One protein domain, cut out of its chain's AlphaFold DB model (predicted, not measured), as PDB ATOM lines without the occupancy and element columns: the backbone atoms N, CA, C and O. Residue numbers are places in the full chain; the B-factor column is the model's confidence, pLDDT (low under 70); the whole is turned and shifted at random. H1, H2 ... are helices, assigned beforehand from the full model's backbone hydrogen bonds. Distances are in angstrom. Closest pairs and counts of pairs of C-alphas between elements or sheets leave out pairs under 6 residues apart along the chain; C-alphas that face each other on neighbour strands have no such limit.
ATOM      1  N   ASP A 207      38.119  21.314 123.334       95.44
ATOM      2  CA  ASP A 207      37.022  20.849 124.188       95.44
ATOM      3  C   ASP A 207      37.146  21.386 125.630       95.44
ATOM      4  O   ASP A 207      36.323  21.080 126.494       95.44
ATOM      5  N   TYR A 208      38.195  22.160 125.931       96.44
ATOM      6  CA  TYR A 208      38.339  22.813 127.230       96.44
ATOM      7  C   TYR A 208      37.283  23.899 127.397       96.44
ATOM      8  O   TYR A 208      37.065  24.710 126.500       96.44
ATOM      9  N   TYR A 209      36.697  23.985 128.588       96.94
ATOM     10  CA  TYR A 209      35.736  25.037 128.901       96.94
ATOM     11  C   TYR A 209      35.924  25.580 130.318       96.94
ATOM     12  O   TYR A 209      36.521  24.942 131.190       96.94
ATOM     13  N   TRP A 210      35.428  26.797 130.532       97.56
ATOM     14  CA  TRP A 210      35.293  27.391 131.856       97.56
ATOM     15  C   TRP A 210      33.868  27.185 132.340       97.56
ATOM     16  O   TRP A 210      32.910  27.528 131.657       97.56
ATOM     17  N   ASP A 211      33.740  26.581 133.509       96.62
ATOM     18  CA  ASP A 211      32.459  26.327 134.132       96.62
ATOM     19  C   ASP A 211      31.893  27.616 134.736       96.62
ATOM     20  O   ASP A 211      32.429  28.123 135.720       96.62
ATOM     21  N   GLU A 212      30.816  28.146 134.161       95.56
ATOM     22  CA  GLU A 212      30.245  29.440 134.567       95.56
ATOM     23  C   GLU A 212      29.712  29.443 136.008       95.56
ATOM     24  O   GLU A 212      29.732  30.476 136.673       95.56
ATOM     25  N   HIS A 213      29.267  28.292 136.519       93.56
ATOM     26  CA  HIS A 213      28.651  28.196 137.846       93.56
ATOM     27  C   HIS A 213      29.670  27.994 138.970       93.56
ATOM     28  O   HIS A 213      29.432  28.394 140.108       93.56
ATOM     29  N   THR A 214      30.802  27.359 138.672       95.31
ATOM     30  CA  THR A 214      31.839  27.035 139.662       95.31
ATOM     31  C   THR A 214      33.139  27.810 139.461       95.31
ATOM     32  O   THR A 214      34.031  27.741 140.310       95.31
ATOM     33  N   GLY A 215      33.289  28.520 138.338       95.88
ATOM     34  CA  GLY A 215      34.514  29.223 137.950       95.88
ATOM     35  C   GLY A 215      35.707  28.293 137.705       95.88
ATOM     36  O   GLY A 215      36.853  28.744 137.682       95.88
ATOM     37  N   LYS A 216      35.483  26.978 137.582       96.12
ATOM     38  CA  LYS A 216      36.548  25.986 137.399       96.12
ATOM     39  C   LYS A 216      36.832  25.766 135.920       96.12
ATOM     40  O   LYS A 216      35.926  25.655 135.102       96.12
ATOM     41  N   ARG A 217      38.113  25.632 135.581       97.56
ATOM     42  CA  ARG A 217      38.532  25.187 134.252       97.56
ATOM     43  C   ARG A 217      38.379  23.671 134.148       97.56
ATOM     44  O   ARG A 217      38.950  22.943 134.962       97.56
ATOM     45  N   VAL A 218      37.659  23.202 133.136       98.06
ATOM     46  CA  VAL A 218      37.433  21.779 132.873       98.06
ATOM     47  C   VAL A 218      38.267  21.340 131.674       98.06
ATOM     48  O   VAL A 218      38.156  21.895 130.584       98.06
ATOM     49  N   VAL A 219      39.133  20.349 131.898       97.62
ATOM     50  CA  VAL A 219      40.111  19.842 130.913       97.62
ATOM     51  C   VAL A 219      40.138  18.312 130.812       97.62
ATOM     52  O   VAL A 219      40.915  17.745 130.053       97.62
ATOM     53  N   SER A 220      39.337  17.623 131.622       97.19
ATOM     54  CA  SER A 220      39.275  16.163 131.711       97.19
ATOM     55  C   SER A 220      38.000  15.702 132.417       97.19
ATOM     56  O   SER A 220      37.377  16.490 133.143       97.19
ATOM     57  N   ASP A 221      37.678  14.412 132.303       95.44
ATOM     58  CA  ASP A 221      36.566  13.784 133.034       95.44
ATOM     59  C   ASP A 221      36.645  14.027 134.548       95.44
ATOM     60  O   ASP A 221      35.638  14.354 135.176       95.44
ATOM     61  N   ALA A 222      37.841  13.932 135.135       95.69
ATOM     62  CA  ALA A 222      38.054  14.158 136.562       95.69
ATOM     63  C   ALA A 222      37.729  15.598 136.979       95.69
ATOM     64  O   ALA A 222      37.102  15.828 138.015       95.69
ATOM     65  N   THR A 223      38.142  16.579 136.172       97.62
ATOM     66  CA  THR A 223      37.833  17.992 136.439       97.62
ATOM     67  C   THR A 223      36.361  18.316 136.200       97.62
ATOM     68  O   THR A 223      35.800  19.106 136.955       97.62
ATOM     69  N   ALA A 224      35.713  17.667 135.225       97.00
ATOM     70  CA  ALA A 224      34.275  17.795 134.997       97.00
ATOM     71  C   ALA A 224      33.484  17.228 136.184       97.00
ATOM     72  O   ALA A 224      32.570  17.870 136.689       97.00
ATOM     73  N   TYR A 225      33.882  16.052 136.684       96.94
ATOM     74  CA  TYR A 225      33.294  15.431 137.873       96.94
ATOM     75  C   TYR A 225      33.421  16.331 139.109       96.94
ATOM     76  O   TYR A 225      32.463  16.502 139.863       96.94
ATOM     77  N   ALA A 226      34.599  16.928 139.312       96.69
ATOM     78  CA  ALA A 226      34.827  17.847 140.420       96.69
ATOM     79  C   ALA A 226      33.950  19.107 140.312       96.69
ATOM     80  O   ALA A 226      33.397  19.542 141.322       96.69
ATOM     81  N   ALA A 227      33.791  19.661 139.103       97.44
ATOM     82  CA  ALA A 227      32.903  20.794 138.851       97.44
ATOM     83  C   ALA A 227      31.430  20.436 139.119       97.44
ATOM     84  O   ALA A 227      30.749  21.174 139.823       97.44
ATOM     85  N   ASP A 228      30.948  19.278 138.652       97.44
ATOM     86  CA  ASP A 228      29.584  18.812 138.942       97.44
ATOM     87  C   ASP A 228      29.354  18.614 140.450       97.44
ATOM     88  O   ASP A 228      28.330  19.037 140.981       97.44
ATOM     89  N   CYS A 229      30.318  18.030 141.171       97.50
ATOM     90  CA  CYS A 229      30.224  17.871 142.625       97.50
ATOM     91  C   CYS A 229      30.133  19.211 143.361       97.50
ATOM     92  O   CYS A 229      29.347  19.326 144.299       97.50
ATOM     93  N   LEU A 230      30.928  20.198 142.943       96.94
ATOM     94  CA  LEU A 230      30.916  21.538 143.522       96.94
ATOM     95  C   LEU A 230      29.604  22.269 143.212       96.94
ATOM     96  O   LEU A 230      29.043  22.913 144.091       96.94
ATOM     97  N   LEU A 231      29.074  22.120 141.994       97.25
ATOM     98  CA  LEU A 231      27.765  22.657 141.631       97.25
ATOM     99  C   LEU A 231      26.654  22.070 142.512       97.25
ATOM    100  O   LEU A 231      25.839  22.825 143.033       97.25
ATOM    101  N   ILE A 232      26.645  20.747 142.722       97.81
ATOM    102  CA  ILE A 232      25.675  20.085 143.611       97.81
ATOM    103  C   ILE A 232      25.749  20.674 145.025       97.81
ATOM    104  O   ILE A 232      24.720  21.014 145.600       97.81
ATOM    105  N   GLU A 233      26.952  20.829 145.581       97.31
ATOM    106  CA  GLU A 233      27.142  21.391 146.924       97.31
ATOM    107  C   GLU A 233      26.673  22.853 147.015       97.31
ATOM    108  O   GLU A 233      25.949  23.197 147.951       97.31
ATOM    109  N   ASN A 234      26.986  23.688 146.017       96.38
ATOM    110  CA  ASN A 234      26.519  25.077 145.949       96.38
ATOM    111  C   ASN A 234      24.984  25.170 145.862       96.38
ATOM    112  O   ASN A 234      24.377  26.023 146.514       96.38
ATOM    113  N   MET A 235      24.349  24.287 145.082       96.62
ATOM    114  CA  MET A 235      22.888  24.236 144.946       96.62
ATOM    115  C   MET A 235      22.220  23.810 146.252       96.62
ATOM    116  O   MET A 235      21.260  24.448 146.676       96.62
ATOM    117  N   ILE A 236      22.772  22.800 146.937       95.81
ATOM    118  CA  ILE A 236      22.301  22.390 148.265       95.81
ATOM    119  C   ILE A 236      22.365  23.575 149.238       95.81
ATOM    120  O   ILE A 236      21.376  23.880 149.897       95.81
ATOM    121  N   GLN A 237      23.500  24.273 149.314       94.62
ATOM    122  CA  GLN A 237      23.662  25.414 150.223       94.62
ATOM    123  C   GLN A 237      22.693  26.559 149.907       94.62
ATOM    124  O   GLN A 237      22.092  27.122 150.822       94.62
ATOM    125  N   THR A 238      22.519  26.880 148.624       93.56
ATOM    126  CA  THR A 238      21.611  27.945 148.174       93.56
ATOM    127  C   THR A 238      20.167  27.621 148.544       93.56
ATOM    128  O   THR A 238      19.485  28.450 149.143       93.56
ATOM    129  N   GLN A 239      19.718  26.396 148.263       91.81
ATOM    130  CA  GLN A 239      18.361  25.964 148.592       91.81
ATOM    131  C   GLN A 239      18.136  25.942 150.108       91.81
ATOM    132  O   GLN A 239      17.174  26.526 150.597       91.81
ATOM    133  N   LEU A 240      19.071  25.403 150.895       88.31
ATOM    134  CA  LEU A 240      18.965  25.433 152.359       88.31
ATOM    135  C   LEU A 240      18.893  26.857 152.936       88.31
ATOM    136  O   LEU A 240      18.207  27.074 153.935       88.31
ATOM    137  N   ALA A 241      19.573  27.831 152.327       88.44
ATOM    138  CA  ALA A 241      19.474  29.231 152.734       88.44
ATOM    139  C   ALA A 241      18.083  29.823 152.447       88.44
ATOM    140  O   ALA A 241      17.547  30.538 153.292       88.44
ATOM    141  N   ILE A 242      17.479  29.484 151.303       84.06
ATOM    142  CA  ILE A 242      16.116  29.907 150.941       84.06
ATOM    143  C   ILE A 242      15.090  29.302 151.904       84.06
ATOM    144  O   ILE A 242      14.234  30.018 152.420       84.06
ATOM    145  N   PHE A 243      15.203  28.005 152.204       77.88
ATOM    146  CA  PHE A 243      14.257  27.306 153.078       77.88
ATOM    147  C   PHE A 243      14.253  27.832 154.516       77.88
ATOM    148  O   PHE A 243      13.205  27.834 155.152       77.88
ATOM    149  N   LYS A 244      15.373  28.366 155.016       74.00
ATOM    150  CA  LYS A 244      15.395  29.068 156.313       74.00
ATOM    151  C   LYS A 244      14.512  30.321 156.341       74.00
ATOM    152  O   LYS A 244      14.126  30.752 157.421       74.00
ATOM    153  N   GLY A 245      14.230  30.918 155.183       69.69
ATOM    154  CA  GLY A 245      13.401  32.116 155.058       69.69
ATOM    155  C   GLY A 245      11.913  31.844 154.823       69.69
ATOM    156  O   GLY A 245      11.118  32.775 154.932       69.69
ATOM    157  N   LEU A 246      11.517  30.606 154.501       70.50
ATOM    158  CA  LEU A 246      10.129  30.257 154.183       70.50
ATOM    159  C   LEU A 246       9.389  29.778 155.440       70.50
ATOM    160  O   LEU A 246       9.789  28.823 156.094       70.50
ATOM    161  N   SER A 247       8.302  30.469 155.785       59.09
ATOM    162  CA  SER A 247       7.655  30.422 157.107       59.09
ATOM    163  C   SER A 247       6.599  29.321 157.298       59.09
ATOM    164  O   SER A 247       5.852  29.367 158.272       59.09
ATOM    165  N   HIS A 248       6.495  28.347 156.391       82.25
ATOM    166  CA  HIS A 248       5.455  27.313 156.452       82.25
ATOM    167  C   HIS A 248       6.069  25.915 156.429       82.25
ATOM    168  O   HIS A 248       6.231  25.306 155.375       82.25
ATOM    169  N   SER A 249       6.422  25.430 157.620       89.50
ATOM    170  CA  SER A 249       6.757  24.025 157.842       89.50
ATOM    171  C   SER A 249       5.480  23.173 157.841       89.50
ATOM    172  O   SER A 249       4.492  23.585 158.457       89.50
ATOM    173  N   PRO A 250       5.474  21.999 157.181       93.12
ATOM    174  CA  PRO A 250       4.378  21.039 157.290       93.12
ATOM    175  C   PRO A 250       4.454  20.173 158.562       93.12
ATOM    176  O   PRO A 250       3.531  19.401 158.815       93.12
ATOM    177  N   TYR A 251       5.539  20.264 159.336       94.69
ATOM    178  CA  TYR A 251       5.826  19.395 160.477       94.69
ATOM    179  C   TYR A 251       5.496  20.062 161.812       94.69
ATOM    180  O   TYR A 251       5.513  21.289 161.942       94.69
ATOM    181  N   SER A 252       5.217  19.247 162.832       95.44
ATOM    182  CA  SER A 252       4.761  19.750 164.136       95.44
ATOM    183  C   SER A 252       5.872  20.448 164.933       95.44
ATOM    184  O   SER A 252       5.617  21.377 165.702       95.44
ATOM    185  N   ASP A 253       7.120  20.052 164.688       94.00
ATOM    186  CA  ASP A 253       8.333  20.613 165.285       94.00
ATOM    187  C   ASP A 253       8.850  21.872 164.559       94.00
ATOM    188  O   ASP A 253       9.891  22.420 164.927       94.00
ATOM    189  N   ASN A 254       8.114  22.361 163.553       91.19
ATOM    190  CA  ASN A 254       8.479  23.475 162.674       91.19
ATOM    191  C   ASN A 254       9.778  23.260 161.871       91.19
ATOM    192  O   ASN A 254      10.378  24.228 161.391       91.19
ATOM    193  N   SER A 255      10.234  22.018 161.703       92.25
ATOM    194  CA  SER A 255      11.412  21.708 160.889       92.25
ATOM    195  C   SER A 255      11.167  21.953 159.391       92.25
ATOM    196  O   SER A 255      10.028  21.948 158.927       92.25
ATOM    197  N   PRO A 256      12.199  22.235 158.583       92.12
ATOM    198  CA  PRO A 256      12.012  22.471 157.153       92.12
ATOM    199  C   PRO A 256      11.620  21.193 156.396       92.12
ATOM    200  O   PRO A 256      12.083  20.100 156.717       92.12
ATOM    201  N   ASP A 257      10.857  21.354 155.311       93.38
ATOM    202  CA  ASP A 257      10.588  20.289 154.335       93.38
ATOM    203  C   ASP A 257      11.831  19.981 153.484       93.38
ATOM    204  O   ASP A 257      12.053  20.516 152.391       93.38
ATOM    205  N   LEU A 258      12.682  19.110 154.027       94.12
ATOM    206  CA  LEU A 258      13.917  18.669 153.387       94.12
ATOM    207  C   LEU A 258      13.661  17.813 152.142       94.12
ATOM    208  O   LEU A 258      14.498  17.803 151.236       94.12
ATOM    209  N   ARG A 259      12.520  17.120 152.065       94.31
ATOM    210  CA  ARG A 259      12.129  16.338 150.889       94.31
ATOM    211  C   ARG A 259      11.837  17.264 149.712       94.31
ATOM    212  O   ARG A 259      12.388  17.070 148.625       94.31
ATOM    213  N   THR A 260      11.040  18.305 149.929       93.06
ATOM    214  CA  THR A 260      10.766  19.331 148.916       93.06
ATOM    215  C   THR A 260      12.045  20.078 148.529       93.06
ATOM    216  O   THR A 260      12.292  20.288 147.341       93.06
ATOM    217  N   CYS A 261      12.914  20.394 149.495       94.50
ATOM    218  CA  CYS A 261      14.236  20.971 149.224       94.50
ATOM    219  C   CYS A 261      15.084  20.072 148.304       94.50
ATOM    220  O   CYS A 261      15.628  20.545 147.305       94.50
ATOM    221  N   TYR A 262      15.134  18.763 148.567       96.19
ATOM    222  CA  TYR A 262      15.831  17.797 147.715       96.19
ATOM    223  C   TYR A 262      15.309  17.795 146.268       96.19
ATOM    224  O   TYR A 262      16.104  17.861 145.327       96.19
ATOM    225  N   TYR A 263      13.989  17.774 146.063       94.88
ATOM    226  CA  TYR A 263      13.423  17.823 144.711       94.88
ATOM    227  C   TYR A 263      13.662  19.165 144.010       94.88
ATOM    228  O   TYR A 263      13.905  19.174 142.802       94.88
ATOM    229  N   ALA A 264      13.664  20.282 144.743       94.62
ATOM    230  CA  ALA A 264      14.038  21.587 144.198       94.62
ATOM    231  C   ALA A 264      15.495  21.593 143.704       94.62
ATOM    232  O   ALA A 264      15.764  22.045 142.591       94.62
ATOM    233  N   ILE A 265      16.420  21.002 144.473       96.44
ATOM    234  CA  ILE A 265      17.827  20.839 144.073       96.44
ATOM    235  C   ILE A 265      17.933  20.013 142.786       96.44
ATOM    236  O   ILE A 265      18.648  20.406 141.867       96.44
ATOM    237  N   LEU A 266      17.222  18.884 142.688       96.00
ATOM    238  CA  LEU A 266      17.228  18.067 141.468       96.00
ATOM    239  C   LEU A 266      16.686  18.828 140.253       96.00
ATOM    240  O   LEU A 266      17.265  18.734 139.172       96.00
ATOM    241  N   ALA A 267      15.603  19.589 140.427       94.69
ATOM    242  CA  ALA A 267      15.022  20.394 139.360       94.69
ATOM    243  C   ALA A 267      15.991  21.482 138.877       94.69
ATOM    244  O   ALA A 267      16.121  21.703 137.673       94.69
ATOM    245  N   ASP A 268      16.709  22.137 139.788       95.62
ATOM    246  CA  ASP A 268      17.715  23.131 139.415       95.62
ATOM    247  C   ASP A 268      18.923  22.487 138.730       95.62
ATOM    248  O   ASP A 268      19.359  22.960 137.680       95.62
ATOM    249  N   LEU A 269      19.419  21.355 139.238       95.75
ATOM    250  CA  LEU A 269      20.480  20.593 138.571       95.75
ATOM    251  C   LEU A 269      20.090  20.210 137.137       95.75
ATOM    252  O   LEU A 269      20.927  20.302 136.235       95.75
ATOM    253  N   ASP A 270      18.830  19.839 136.907       93.44
ATOM    254  CA  ASP A 270      18.324  19.532 135.571       93.44
ATOM    255  C   ASP A 270      18.300  20.762 134.648       93.44
ATOM    256  O   ASP A 270      18.797  20.685 133.521       93.44
ATOM    257  N   LYS A 271      17.847  21.927 135.144       94.12
ATOM    258  CA  LYS A 271      17.917  23.210 134.407       94.12
ATOM    259  C   LYS A 271      19.351  23.556 134.000       94.12
ATOM    260  O   LYS A 271      19.579  24.048 132.895       94.12
ATOM    261  N   HIS A 272      20.321  23.244 134.860       93.69
ATOM    262  CA  HIS A 272      21.754  23.416 134.600       93.69
ATOM    263  C   HIS A 272      22.377  22.283 133.760       93.69
ATOM    264  O   HIS A 272      23.593  22.260 133.557       93.69
ATOM    265  N   ARG A 273      21.567  21.339 133.256       92.38
ATOM    266  CA  ARG A 273      22.003  20.161 132.484       92.38
ATOM    267  C   ARG A 273      23.060  19.317 133.212       92.38
ATOM    268  O   ARG A 273      23.901  18.688 132.575       92.38
ATOM    269  N   CYS A 274      23.019  19.286 134.541       93.81
ATOM    270  CA  CYS A 274      23.889  18.475 135.389       93.81
ATOM    271  C   CYS A 274      23.286  17.066 135.572       93.81
ATOM    272  O   CYS A 274      22.071  16.963 135.762       93.81
ATOM    273  N   PRO A 275      24.069  15.971 135.497       94.75
ATOM    274  CA  PRO A 275      25.526  15.934 135.366       94.75
ATOM    275  C   PRO A 275      26.015  16.148 133.934       94.75
ATOM    276  O   PRO A 275      25.368  15.731 132.973       94.75
ATOM    277  N   ARG A 276      27.194  16.765 133.819       93.62
ATOM    278  CA  ARG A 276      27.918  16.995 132.555       93.62
ATOM    279  C   ARG A 276      29.116  16.068 132.420       93.62
ATOM    280  O   ARG A 276      29.512  15.705 131.318       93.62
ATOM    281  N   SER A 277      29.695  15.676 133.550       95.38
ATOM    282  CA  SER A 277      30.795  14.729 133.609       95.38
ATOM    283  C   SER A 277      30.372  13.361 133.093       95.38
ATOM    284  O   SER A 277      29.327  12.817 133.459       95.38
ATOM    285  N   ARG A 278      31.246  12.747 132.289       93.38
ATOM    286  CA  ARG A 278      31.036  11.385 131.794       93.38
ATOM    287  C   ARG A 278      30.831  10.398 132.942       93.38
ATOM    288  O   ARG A 278      29.973   9.536 132.832       93.38
ATOM    289  N   TRP A 279      31.554  10.551 134.051       95.12
ATOM    290  CA  TRP A 279      31.479   9.648 135.207       95.12
ATOM    291  C   TRP A 279      30.157   9.693 135.970       95.12
ATOM    292  O   TRP A 279      29.832   8.720 136.636       95.12
ATOM    293  N   LEU A 280      29.403  10.792 135.898       95.88
ATOM    294  CA  LEU A 280      28.077  10.883 136.517       95.88
ATOM    295  C   LEU A 280      26.947  10.784 135.495       95.88
ATOM    296  O   LEU A 280      25.785  10.738 135.883       95.88
ATOM    297  N   SER A 281      27.275  10.738 134.203       94.06
ATOM    298  CA  SER A 281      26.286  10.649 133.135       94.06
ATOM    299  C   SER A 281      25.414   9.396 133.252       94.06
ATOM    300  O   SER A 281      25.841   8.334 133.717       94.06
ATOM    301  N   PHE A 282      24.175   9.534 132.801       92.69
ATOM    302  CA  PHE A 282      23.180   8.474 132.691       92.69
ATOM    303  C   PHE A 282      22.287   8.771 131.485       92.69
ATOM    304  O   PHE A 282      22.280   9.894 130.965       92.69
ATOM    305  N   ASN A 283      21.541   7.774 131.013       84.75
ATOM    306  CA  ASN A 283      20.703   7.963 129.838       84.75
ATOM    307  C   ASN A 283      19.444   8.773 130.204       84.75
ATOM    308  O   ASN A 283      18.562   8.307 130.930       84.75
ATOM    309  N   ARG A 284      19.371  10.012 129.698       78.31
ATOM    310  CA  ARG A 284      18.219  10.915 129.874       78.31
ATOM    311  C   ARG A 284      17.068  10.602 128.915       78.31
ATOM    312  O   ARG A 284      15.913  10.773 129.288       78.31
ATOM    313  N   ALA A 285      17.361  10.130 127.701       67.62
ATOM    314  CA  ALA A 285      16.349   9.859 126.671       67.62
ATOM    315  C   ALA A 285      15.413   8.700 127.058       67.62
ATOM    316  O   ALA A 285      14.263   8.629 126.633       67.62
ATOM    317  N   THR A 286      15.887   7.808 127.921       57.22
ATOM    318  CA  THR A 286      15.085   6.738 128.518       57.22
ATOM    319  C   THR A 286      14.009   7.249 129.484       57.22
ATOM    320  O   THR A 286      12.965   6.615 129.613       57.22
ATOM    321  N   VAL A 287      14.174   8.438 130.076       54.94
ATOM    322  CA  VAL A 287      13.218   8.993 131.052       54.94
ATOM    323  C   VAL A 287      11.905   9.435 130.387       54.94
ATOM    324  O   VAL A 287      10.836   9.294 130.976       54.94
ATOM    325  N   SER A 288      11.942   9.906 129.136       53.03
ATOM    326  CA  SER A 288      10.754  10.450 128.457       53.03
ATOM    327  C   SER A 288       9.807   9.394 127.881       53.03
ATOM    328  O   SER A 288       8.688   9.725 127.505       53.03
ATOM    329  N   SER A 289      10.221   8.126 127.793       54.56
ATOM    330  CA  SER A 289       9.449   7.068 127.118       54.56
ATOM    331  C   SER A 289       8.661   6.152 128.064       54.56
ATOM    332  O   SER A 289       8.170   5.115 127.620       54.56
ATOM    333  N   GLN A 290       8.513   6.512 129.350       52.75
ATOM    334  CA  GLN A 290       7.761   5.783 130.401       52.75
ATOM    335  C   GLN A 290       8.136   4.300 130.626       52.75
ATOM    336  O   GLN A 290       7.665   3.697 131.586       52.75
ATOM    337  N   ARG A 291       8.994   3.703 129.790       54.19
ATOM    338  CA  ARG A 291       9.368   2.281 129.829       54.19
ATOM    339  C   ARG A 291      10.794   2.015 130.280       54.19
ATOM    340  O   ARG A 291      11.148   0.855 130.454       54.19
ATOM    341  N   TYR A 292      11.601   3.050 130.486       53.88
ATOM    342  CA  TYR A 292      13.001   2.862 130.831       53.88
ATOM    343  C   TYR A 292      13.346   3.624 132.102       53.88
ATOM    344  O   TYR A 292      13.661   4.812 132.109       53.88
ATOM    345  N   SER A 293      13.270   2.884 133.199       54.91
ATOM    346  CA  SER A 293      13.901   3.229 134.459       54.91
ATOM    347  C   SER A 293      15.415   3.195 134.251       54.91
ATOM    348  O   SER A 293      15.990   2.145 133.962       54.91
ATOM    349  N   SER A 294      16.077   4.352 134.313       71.94
ATOM    350  CA  SER A 294      17.533   4.379 134.313       71.94
ATOM    351  C   SER A 294      18.005   4.281 135.756       71.94
ATOM    352  O   SER A 294      17.868   5.210 136.552       71.94
ATOM    353  N   VAL A 295      18.563   3.125 136.120       89.31
ATOM    354  CA  VAL A 295      19.224   2.952 137.421       89.31
ATOM    355  C   VAL A 295      20.238   4.080 137.663       89.31
ATOM    356  O   VAL A 295      20.402   4.524 138.798       89.31
ATOM    357  N   GLY A 296      20.854   4.608 136.599       91.12
ATOM    358  CA  GLY A 296      21.712   5.779 136.646       91.12
ATOM    359  C   GLY A 296      21.039   7.040 137.197       91.12
ATOM    360  O   GLY A 296      21.644   7.715 138.029       91.12
ATOM    361  N   PHE A 297      19.787   7.336 136.832       91.56
ATOM    362  CA  PHE A 297      19.051   8.471 137.402       91.56
ATOM    363  C   PHE A 297      18.857   8.314 138.914       91.56
ATOM    364  O   PHE A 297      19.123   9.245 139.675       91.56
ATOM    365  N   PHE A 298      18.469   7.121 139.377       93.12
ATOM    366  CA  PHE A 298      18.307   6.873 140.811       93.12
ATOM    367  C   PHE A 298      19.624   6.933 141.578       93.12
ATOM    368  O   PHE A 298      19.669   7.494 142.671       93.12
ATOM    369  N   LEU A 299      20.708   6.409 141.004       95.06
ATOM    370  CA  LEU A 299      22.043   6.528 141.586       95.06
ATOM    371  C   LEU A 299      22.489   7.992 141.674       95.06
ATOM    372  O   LEU A 299      23.132   8.373 142.652       95.06
ATOM    373  N   PHE A 300      22.128   8.821 140.693       95.94
ATOM    374  CA  PHE A 300      22.446  10.247 140.716       95.94
ATOM    375  C   PHE A 300      21.648  10.975 141.799       95.94
ATOM    376  O   PHE A 300      22.232  11.710 142.594       95.94
ATOM    377  N   GLY A 301      20.344  10.701 141.907       95.94
ATOM    378  CA  GLY A 301      19.526  11.192 143.018       95.94
ATOM    379  C   GLY A 301      20.101  10.783 144.379       95.94
ATOM    380  O   GLY A 301      20.278  11.621 145.262       95.94
ATOM    381  N   MET A 302      20.522   9.522 144.516       97.25
ATOM    382  CA  MET A 302      21.136   9.008 145.742       97.25
ATOM    383  C   MET A 302      22.446   9.733 146.073       97.25
ATOM    384  O   MET A 302      22.696  10.056 147.233       97.25
ATOM    385  N   LEU A 303      23.277  10.048 145.075       96.81
ATOM    386  CA  LEU A 303      24.484  10.857 145.268       96.81
ATOM    387  C   LEU A 303      24.151  12.252 145.820       96.81
ATOM    388  O   LEU A 303      24.812  12.708 146.757       96.81
ATOM    389  N   VAL A 304      23.138  12.920 145.258       97.50
ATOM    390  CA  VAL A 304      22.680  14.239 145.726       97.50
ATOM    391  C   VAL A 304      22.163  14.145 147.163       97.50
ATOM    392  O   VAL A 304      22.592  14.939 148.001       97.50
ATOM    393  N   MET A 305      21.349  13.132 147.488       97.25
ATOM    394  CA  MET A 305      20.891  12.894 148.862       97.25
ATOM    395  C   MET A 305      22.068  12.679 149.824       97.25
ATOM    396  O   MET A 305      22.133  13.266 150.899       97.25
ATOM    397  N   LEU A 306      23.066  11.878 149.463       96.88
ATOM    398  CA  LEU A 306      24.204  11.641 150.357       96.88
ATOM    399  C   LEU A 306      25.036  12.904 150.594       96.88
ATOM    400  O   LEU A 306      25.503  13.129 151.713       96.88
ATOM    401  N   LYS A 307      25.190  13.755 149.573       96.69
ATOM    402  CA  LYS A 307      25.840  15.065 149.716       96.69
ATOM    403  C   LYS A 307      25.033  16.004 150.609       96.69
ATOM    404  O   LYS A 307      25.608  16.603 151.514       96.69
ATOM    405  N   MET A 308      23.719  16.089 150.405       96.44
ATOM    406  CA  MET A 308      22.834  16.910 151.232       96.44
ATOM    407  C   MET A 308      22.844  16.435 152.684       96.44
ATOM    408  O   MET A 308      23.099  17.230 153.584       96.44
ATOM    409  N   ARG A 309      22.696  15.127 152.910       96.19
ATOM    410  CA  ARG A 309      22.788  14.490 154.229       96.19
ATOM    411  C   ARG A 309      24.084  14.871 154.944       96.19
ATOM    412  O   ARG A 309      24.050  15.303 156.091       96.19
ATOM    413  N   ARG A 310      25.225  14.738 154.259       95.81
ATOM    414  CA  ARG A 310      26.539  15.103 154.803       95.81
ATOM    415  C   ARG A 310      26.591  16.579 155.206       95.81
ATOM    416  O   ARG A 310      26.952  16.871 156.341       95.81
ATOM    417  N   LEU A 311      26.200  17.487 154.311       94.25
ATOM    418  CA  LEU A 311      26.221  18.929 154.576       94.25
ATOM    419  C   LEU A 311      25.303  19.325 155.739       94.25
ATOM    420  O   LEU A 311      25.666  20.195 156.529       94.25
ATOM    421  N   MET A 312      24.142  18.684 155.859       92.94
ATOM    422  CA  MET A 312      23.205  18.911 156.958       92.94
ATOM    423  C   MET A 312      23.779  18.440 158.295       92.94
ATOM    424  O   MET A 312      23.746  19.193 159.262       92.94
ATOM    425  N   MET A 313      24.374  17.246 158.352       93.75
ATOM    426  CA  MET A 313      25.004  16.750 159.580       93.75
ATOM    427  C   MET A 313      26.209  17.596 160.009       93.75
ATOM    428  O   MET A 313      26.408  17.810 161.200       93.75
ATOM    429  N   GLU A 314      27.015  18.070 159.054       93.69
ATOM    430  CA  GLU A 314      28.211  18.871 159.338       93.69
ATOM    431  C   GLU A 314      27.867  20.302 159.790       93.69
ATOM    432  O   GLU A 314      28.520  20.826 160.689       93.69
ATOM    433  N   ASN A 315      26.843  20.934 159.204       92.44
ATOM    434  CA  ASN A 315      26.553  22.359 159.431       92.44
ATOM    435  C   ASN A 315      25.317  22.624 160.304       92.44
ATOM    436  O   ASN A 315      25.168  23.718 160.854       92.44
ATOM    437  N   HIS A 316      24.405  21.658 160.413       89.56
ATOM    438  CA  HIS A 316      23.101  21.801 161.063       89.56
ATOM    439  C   HIS A 316      22.800  20.601 161.974       89.56
ATOM    440  O   HIS A 316      21.790  19.936 161.776       89.56
ATOM    441  N   PRO A 317      23.629  20.312 162.996       89.50
ATOM    442  CA  PRO A 317      23.516  19.083 163.788       89.50
ATOM    443  C   PRO A 317      22.140  18.886 164.445       89.50
ATOM    444  O   PRO A 317      21.672  17.757 164.535       89.50
ATOM    445  N   GLY A 318      21.454  19.972 164.828       90.38
ATOM    446  CA  GLY A 318      20.112  19.909 165.419       90.38
ATOM    447  C   GLY A 318      19.011  19.428 164.469       90.38
ATOM    448  O   GLY A 318      17.928  19.095 164.929       90.38
ATOM    449  N   ILE A 319      19.264  19.358 163.156       91.69
ATOM    450  CA  ILE A 319      18.271  18.854 162.203       91.69
ATOM    451  C   ILE A 319      18.032  17.348 162.361       91.69
ATOM    452  O   ILE A 319      16.950  16.877 162.050       91.69
ATOM    453  N   VAL A 320      19.017  16.582 162.841       92.56
ATOM    454  CA  VAL A 320      18.984  15.107 162.820       92.56
ATOM    455  C   VAL A 320      17.856  14.529 163.684       92.56
ATOM    456  O   VAL A 320      17.404  13.413 163.448       92.56
ATOM    457  N   GLU A 321      17.382  15.295 164.663       94.00
ATOM    458  CA  GLU A 321      16.326  14.897 165.598       94.00
ATOM    459  C   GLU A 321      14.932  15.392 165.171       94.00
ATOM    460  O   GLU A 321      13.974  15.243 165.923       94.00
ATOM    461  N   THR A 322      14.813  15.983 163.978       95.75
ATOM    462  CA  THR A 322      13.565  16.597 163.499       95.75
ATOM    463  C   THR A 322      12.701  15.660 162.657       95.75
ATOM    464  O   THR A 322      13.201  14.738 162.005       95.75
ATOM    465  N   GLU A 323      11.399  15.941 162.603       96.81
ATOM    466  CA  GLU A 323      10.434  15.259 161.733       96.81
ATOM    467  C   GLU A 323      10.831  15.377 160.254       96.81
ATOM    468  O   GLU A 323      10.838  14.376 159.534       96.81
ATOM    469  N   GLY A 324      11.254  16.566 159.808       95.06
ATOM    470  CA  GLY A 324      11.705  16.786 158.433       95.06
ATOM    471  C   GLY A 324      12.959  15.996 158.062       95.06
ATOM    472  O   GLY A 324      13.114  15.576 156.913       95.06
ATOM    473  N   TRP A 325      13.844  15.723 159.024       96.56
ATOM    474  CA  TRP A 325      14.969  14.813 158.812       96.56
ATOM    475  C   TRP A 325      14.539  13.354 158.715       96.56
ATOM    476  O   TRP A 325      15.029  12.635 157.843       96.56
ATOM    477  N   ALA A 326      13.614  12.917 159.571       97.50
ATOM    478  CA  ALA A 326      13.075  11.565 159.508       97.50
ATOM    479  C   ALA A 326      12.389  11.294 158.155       97.50
ATOM    480  O   ALA A 326      12.670  10.277 157.521       97.50
ATOM    481  N   ASP A 327      11.563  12.222 157.658       96.81
ATOM    482  CA  ASP A 327      10.914  12.101 156.341       96.81
ATOM    483  C   ASP A 327      11.924  12.099 155.175       96.81
ATOM    484  O   ASP A 327      11.809  11.336 154.208       96.81
ATOM    485  N   TYR A 328      12.982  12.902 155.290       96.06
ATOM    486  CA  TYR A 328      14.088  12.901 154.337       96.06
ATOM    487  C   TYR A 328      14.842  11.560 154.294       96.06
ATOM    488  O   TYR A 328      15.130  11.039 153.211       96.06
ATOM    489  N   GLU A 329      15.148  10.973 155.453       97.12
ATOM    490  CA  GLU A 329      15.789   9.657 155.539       97.12
ATOM    491  C   GLU A 329      14.867   8.543 155.019       97.12
ATOM    492  O   GLU A 329      15.330   7.689 154.262       97.12
ATOM    493  N   ASN A 330      13.561   8.603 155.296       96.69
ATOM    494  CA  ASN A 330      12.577   7.686 154.704       96.69
ATOM    495  C   ASN A 330      12.587   7.774 153.170       96.69
ATOM    496  O   ASN A 330      12.647   6.756 152.481       96.69
ATOM    497  N   SER A 331      12.626   8.989 152.616       94.50
ATOM    498  CA  SER A 331      12.727   9.204 151.165       94.50
ATOM    499  C   SER A 331      14.016   8.610 150.573       94.50
ATOM    500  O   SER A 331      14.026   8.117 149.440       94.50
ATOM    501  N   ARG A 332      15.121   8.617 151.333       95.50
ATOM    502  CA  ARG A 332      16.375   7.952 150.942       95.50
ATOM    503  C   ARG A 332      16.208   6.433 150.900       95.50
ATOM    504  O   ARG A 332      16.666   5.800 149.946       95.50
ATOM    505  N   GLU A 333      15.544   5.844 151.888       95.44
ATOM    506  CA  GLU A 333      15.243   4.408 151.911       95.44
ATOM    507  C   GLU A 333      14.311   3.995 150.761       95.44
ATOM    508  O   GLU A 333      14.552   2.977 150.105       95.44
ATOM    509  N   GLU A 334      13.305   4.814 150.435       94.12
ATOM    510  CA  GLU A 334      12.437   4.618 149.268       94.12
ATOM    511  C   GLU A 334      13.248   4.585 147.965       94.12
ATOM    512  O   GLU A 334      13.110   3.656 147.159       94.12
ATOM    513  N   LEU A 335      14.142   5.562 147.768       92.00
ATOM    514  CA  LEU A 335      15.018   5.633 146.597       92.00
ATOM    515  C   LEU A 335      15.944   4.420 146.499       92.00
ATOM    516  O   LEU A 335      16.125   3.848 145.421       92.00
ATOM    517  N   GLN A 336      16.489   3.981 147.627       93.19
ATOM    518  CA  GLN A 336      17.265   2.752 147.698       93.19
ATOM    519  C   GLN A 336      16.430   1.524 147.304       93.19
ATOM    520  O   GLN A 336      16.897   0.676 146.539       93.19
ATOM    521  N   GLY A 337      15.188   1.437 147.782       92.44
ATOM    522  CA  GLY A 337      14.240   0.397 147.393       92.44
ATOM    523  C   GLY A 337      13.976   0.380 145.885       92.44
ATOM    524  O   GLY A 337      13.936  -0.697 145.288       92.44
ATOM    525  N   MET A 338      13.862   1.550 145.247       89.75
ATOM    526  CA  MET A 338      13.706   1.667 143.791       89.75
ATOM    527  C   MET A 338      14.939   1.163 143.030       89.75
ATOM    528  O   MET A 338      14.788   0.372 142.099       89.75
ATOM    529  N   ILE A 339      16.153   1.524 143.466       90.94
ATOM    530  CA  ILE A 339      17.406   1.003 142.883       90.94
ATOM    531  C   ILE A 339      17.429  -0.528 142.952       90.94
ATOM    532  O   ILE A 339      17.747  -1.195 141.970       90.94
ATOM    533  N   LEU A 340      17.069  -1.102 144.103       91.06
ATOM    534  CA  LEU A 340      17.078  -2.553 144.291       91.06
ATOM    535  C   LEU A 340      16.045  -3.267 143.425       91.06
ATOM    536  O   LEU A 340      16.368  -4.310 142.859       91.06
ATOM    537  N   LYS A 341      14.832  -2.721 143.302       88.38
ATOM    538  CA  LYS A 341      13.799  -3.266 142.408       88.38
ATOM    539  C   LYS A 341      14.278  -3.275 140.958       88.38
ATOM    540  O   LYS A 341      14.163  -4.299 140.289       88.38
ATOM    541  N   GLU A 342      14.899  -2.184 140.506       87.19
ATOM    542  CA  GLU A 342      15.459  -2.081 139.156       87.19
ATOM    543  C   GLU A 342      16.567  -3.117 138.915       87.19
ATOM    544  O   GLU A 342      16.545  -3.855 137.930       87.19
ATOM    545  N   VAL A 343      17.511  -3.238 139.854       89.12
ATOM    546  CA  VAL A 343      18.605  -4.219 139.776       89.12
ATOM    547  C   VAL A 343      18.073  -5.655 139.784       89.12
ATOM    548  O   VAL A 343      18.591  -6.514 139.071       89.12
ATOM    549  N   ARG A 344      17.006  -5.936 140.539       87.94
ATOM    550  CA  ARG A 344      16.348  -7.254 140.561       87.94
ATOM    551  C   ARG A 344      15.521  -7.547 139.306       87.94
ATOM    552  O   ARG A 344      15.218  -8.708 139.031       87.94
ATOM    553  N   GLY A 345      15.230  -6.526 138.501       83.06
ATOM    554  CA  GLY A 345      14.305  -6.645 137.380       83.06
ATOM    555  C   GLY A 345      12.858  -6.840 137.836       83.06
ATOM    556  O   GLY A 345      12.048  -7.340 137.060       83.06
ATOM    557  N   ASP A 346      12.535  -6.437 139.069       80.50
ATOM    558  CA  ASP A 346      11.207  -6.539 139.672       80.50
ATOM    559  C   ASP A 346      10.319  -5.393 139.143       80.50
ATOM    560  O   ASP A 346       9.989  -4.464 139.875       80.50
ATOM    561  N   GLY A 347      10.012  -5.425 137.838       59.97
ATOM    562  CA  GLY A 347       8.945  -4.704 137.119       59.97
ATOM    563  C   GLY A 347       8.437  -3.360 137.666       59.97
ATOM    564  O   GLY A 347       7.224  -3.155 137.720       59.97
ATOM    565  N   TRP A 348       9.310  -2.435 138.070       48.91
ATOM    566  CA  TRP A 348       8.875  -1.138 138.584       48.91
ATOM    567  C   TRP A 348       8.484  -0.205 137.427       48.91
ATOM    568  O   TRP A 348       9.262   0.005 136.498       48.91
TER     569      TRP A 348
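Overview. This is residues 207 to 348 of the 367 residues of an uncharacterized protein of Bimuria novae-zelandiae CBS 107.79 (UniProt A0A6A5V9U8). The longest helix, H1, runs along one side of an only just flat body, and H2 and H3 each cross it steeply. H5 packs beside H3 and runs back the opposite way, with little H4 at the turn between them. The printed part has 142 residues with five named helices, H1 to H5 in chain order, and no named strand; the class is all helix, with mostly crossed packing, 1 of 5 pairs at a shallow tilt. It is compact, with a radius of gyration of the C-alphas of 16.4 A and spans of 50 by 42 by 23 A.

Arrangement. H1, residues 221 to 243, touches H2, residues 258 to 271, opposite ways at a steep tilt of 47 degrees; the closest C-alphas, of Met 235 and Ile 265, are 6.2 A apart. With residues 232 to 236 alone H1 touches the hub H3, residues 295 to 315, at a steep tilt of 58 degrees; the closest C-alphas, of Ile 236 and Met 308, are 6.3 A apart. H3 touches H5, residues 323 to 344, at a shallow tilt of 26 degrees, opposite ways, closest at C-alphas 295 and 339, 6.1 A. H2 touches H5 with residues 258 to 259 alone, closest at C-alphas 259 and 328, 5.2 A. H4, residues 317 to 321, and H3 only just touch, only at the corner, with 3 pairs of C-alphas within 8 A, closest at C-alphas 313 and 320, 7.0 A. H1 and H5 are apart. Every O i to N i+4 pair is within hydrogen-bond range in H1, H2, H3 and H5; H4 has 0 of 1, and 1 of 2 O i to N i+3 pairs.

Along the chain. H1 is 32.9 A long from C-alpha 221 at (36.566, 13.784, 133.034), H2 19.9 A, H3 30.2 A, and H5 31.5 A, ending at C-alpha 344 at (16.348, -7.254, 140.561).

Size, cuts and confidence. The C-alphas farthest apart, of Asp 207 and Ser 252, are 51.4 A apart. The printed part has no cut; the links H1 to H2 and H2 to H3 are long. Residues 245, 247, 285 to 293 and 347 to 348 are under pLDDT 70.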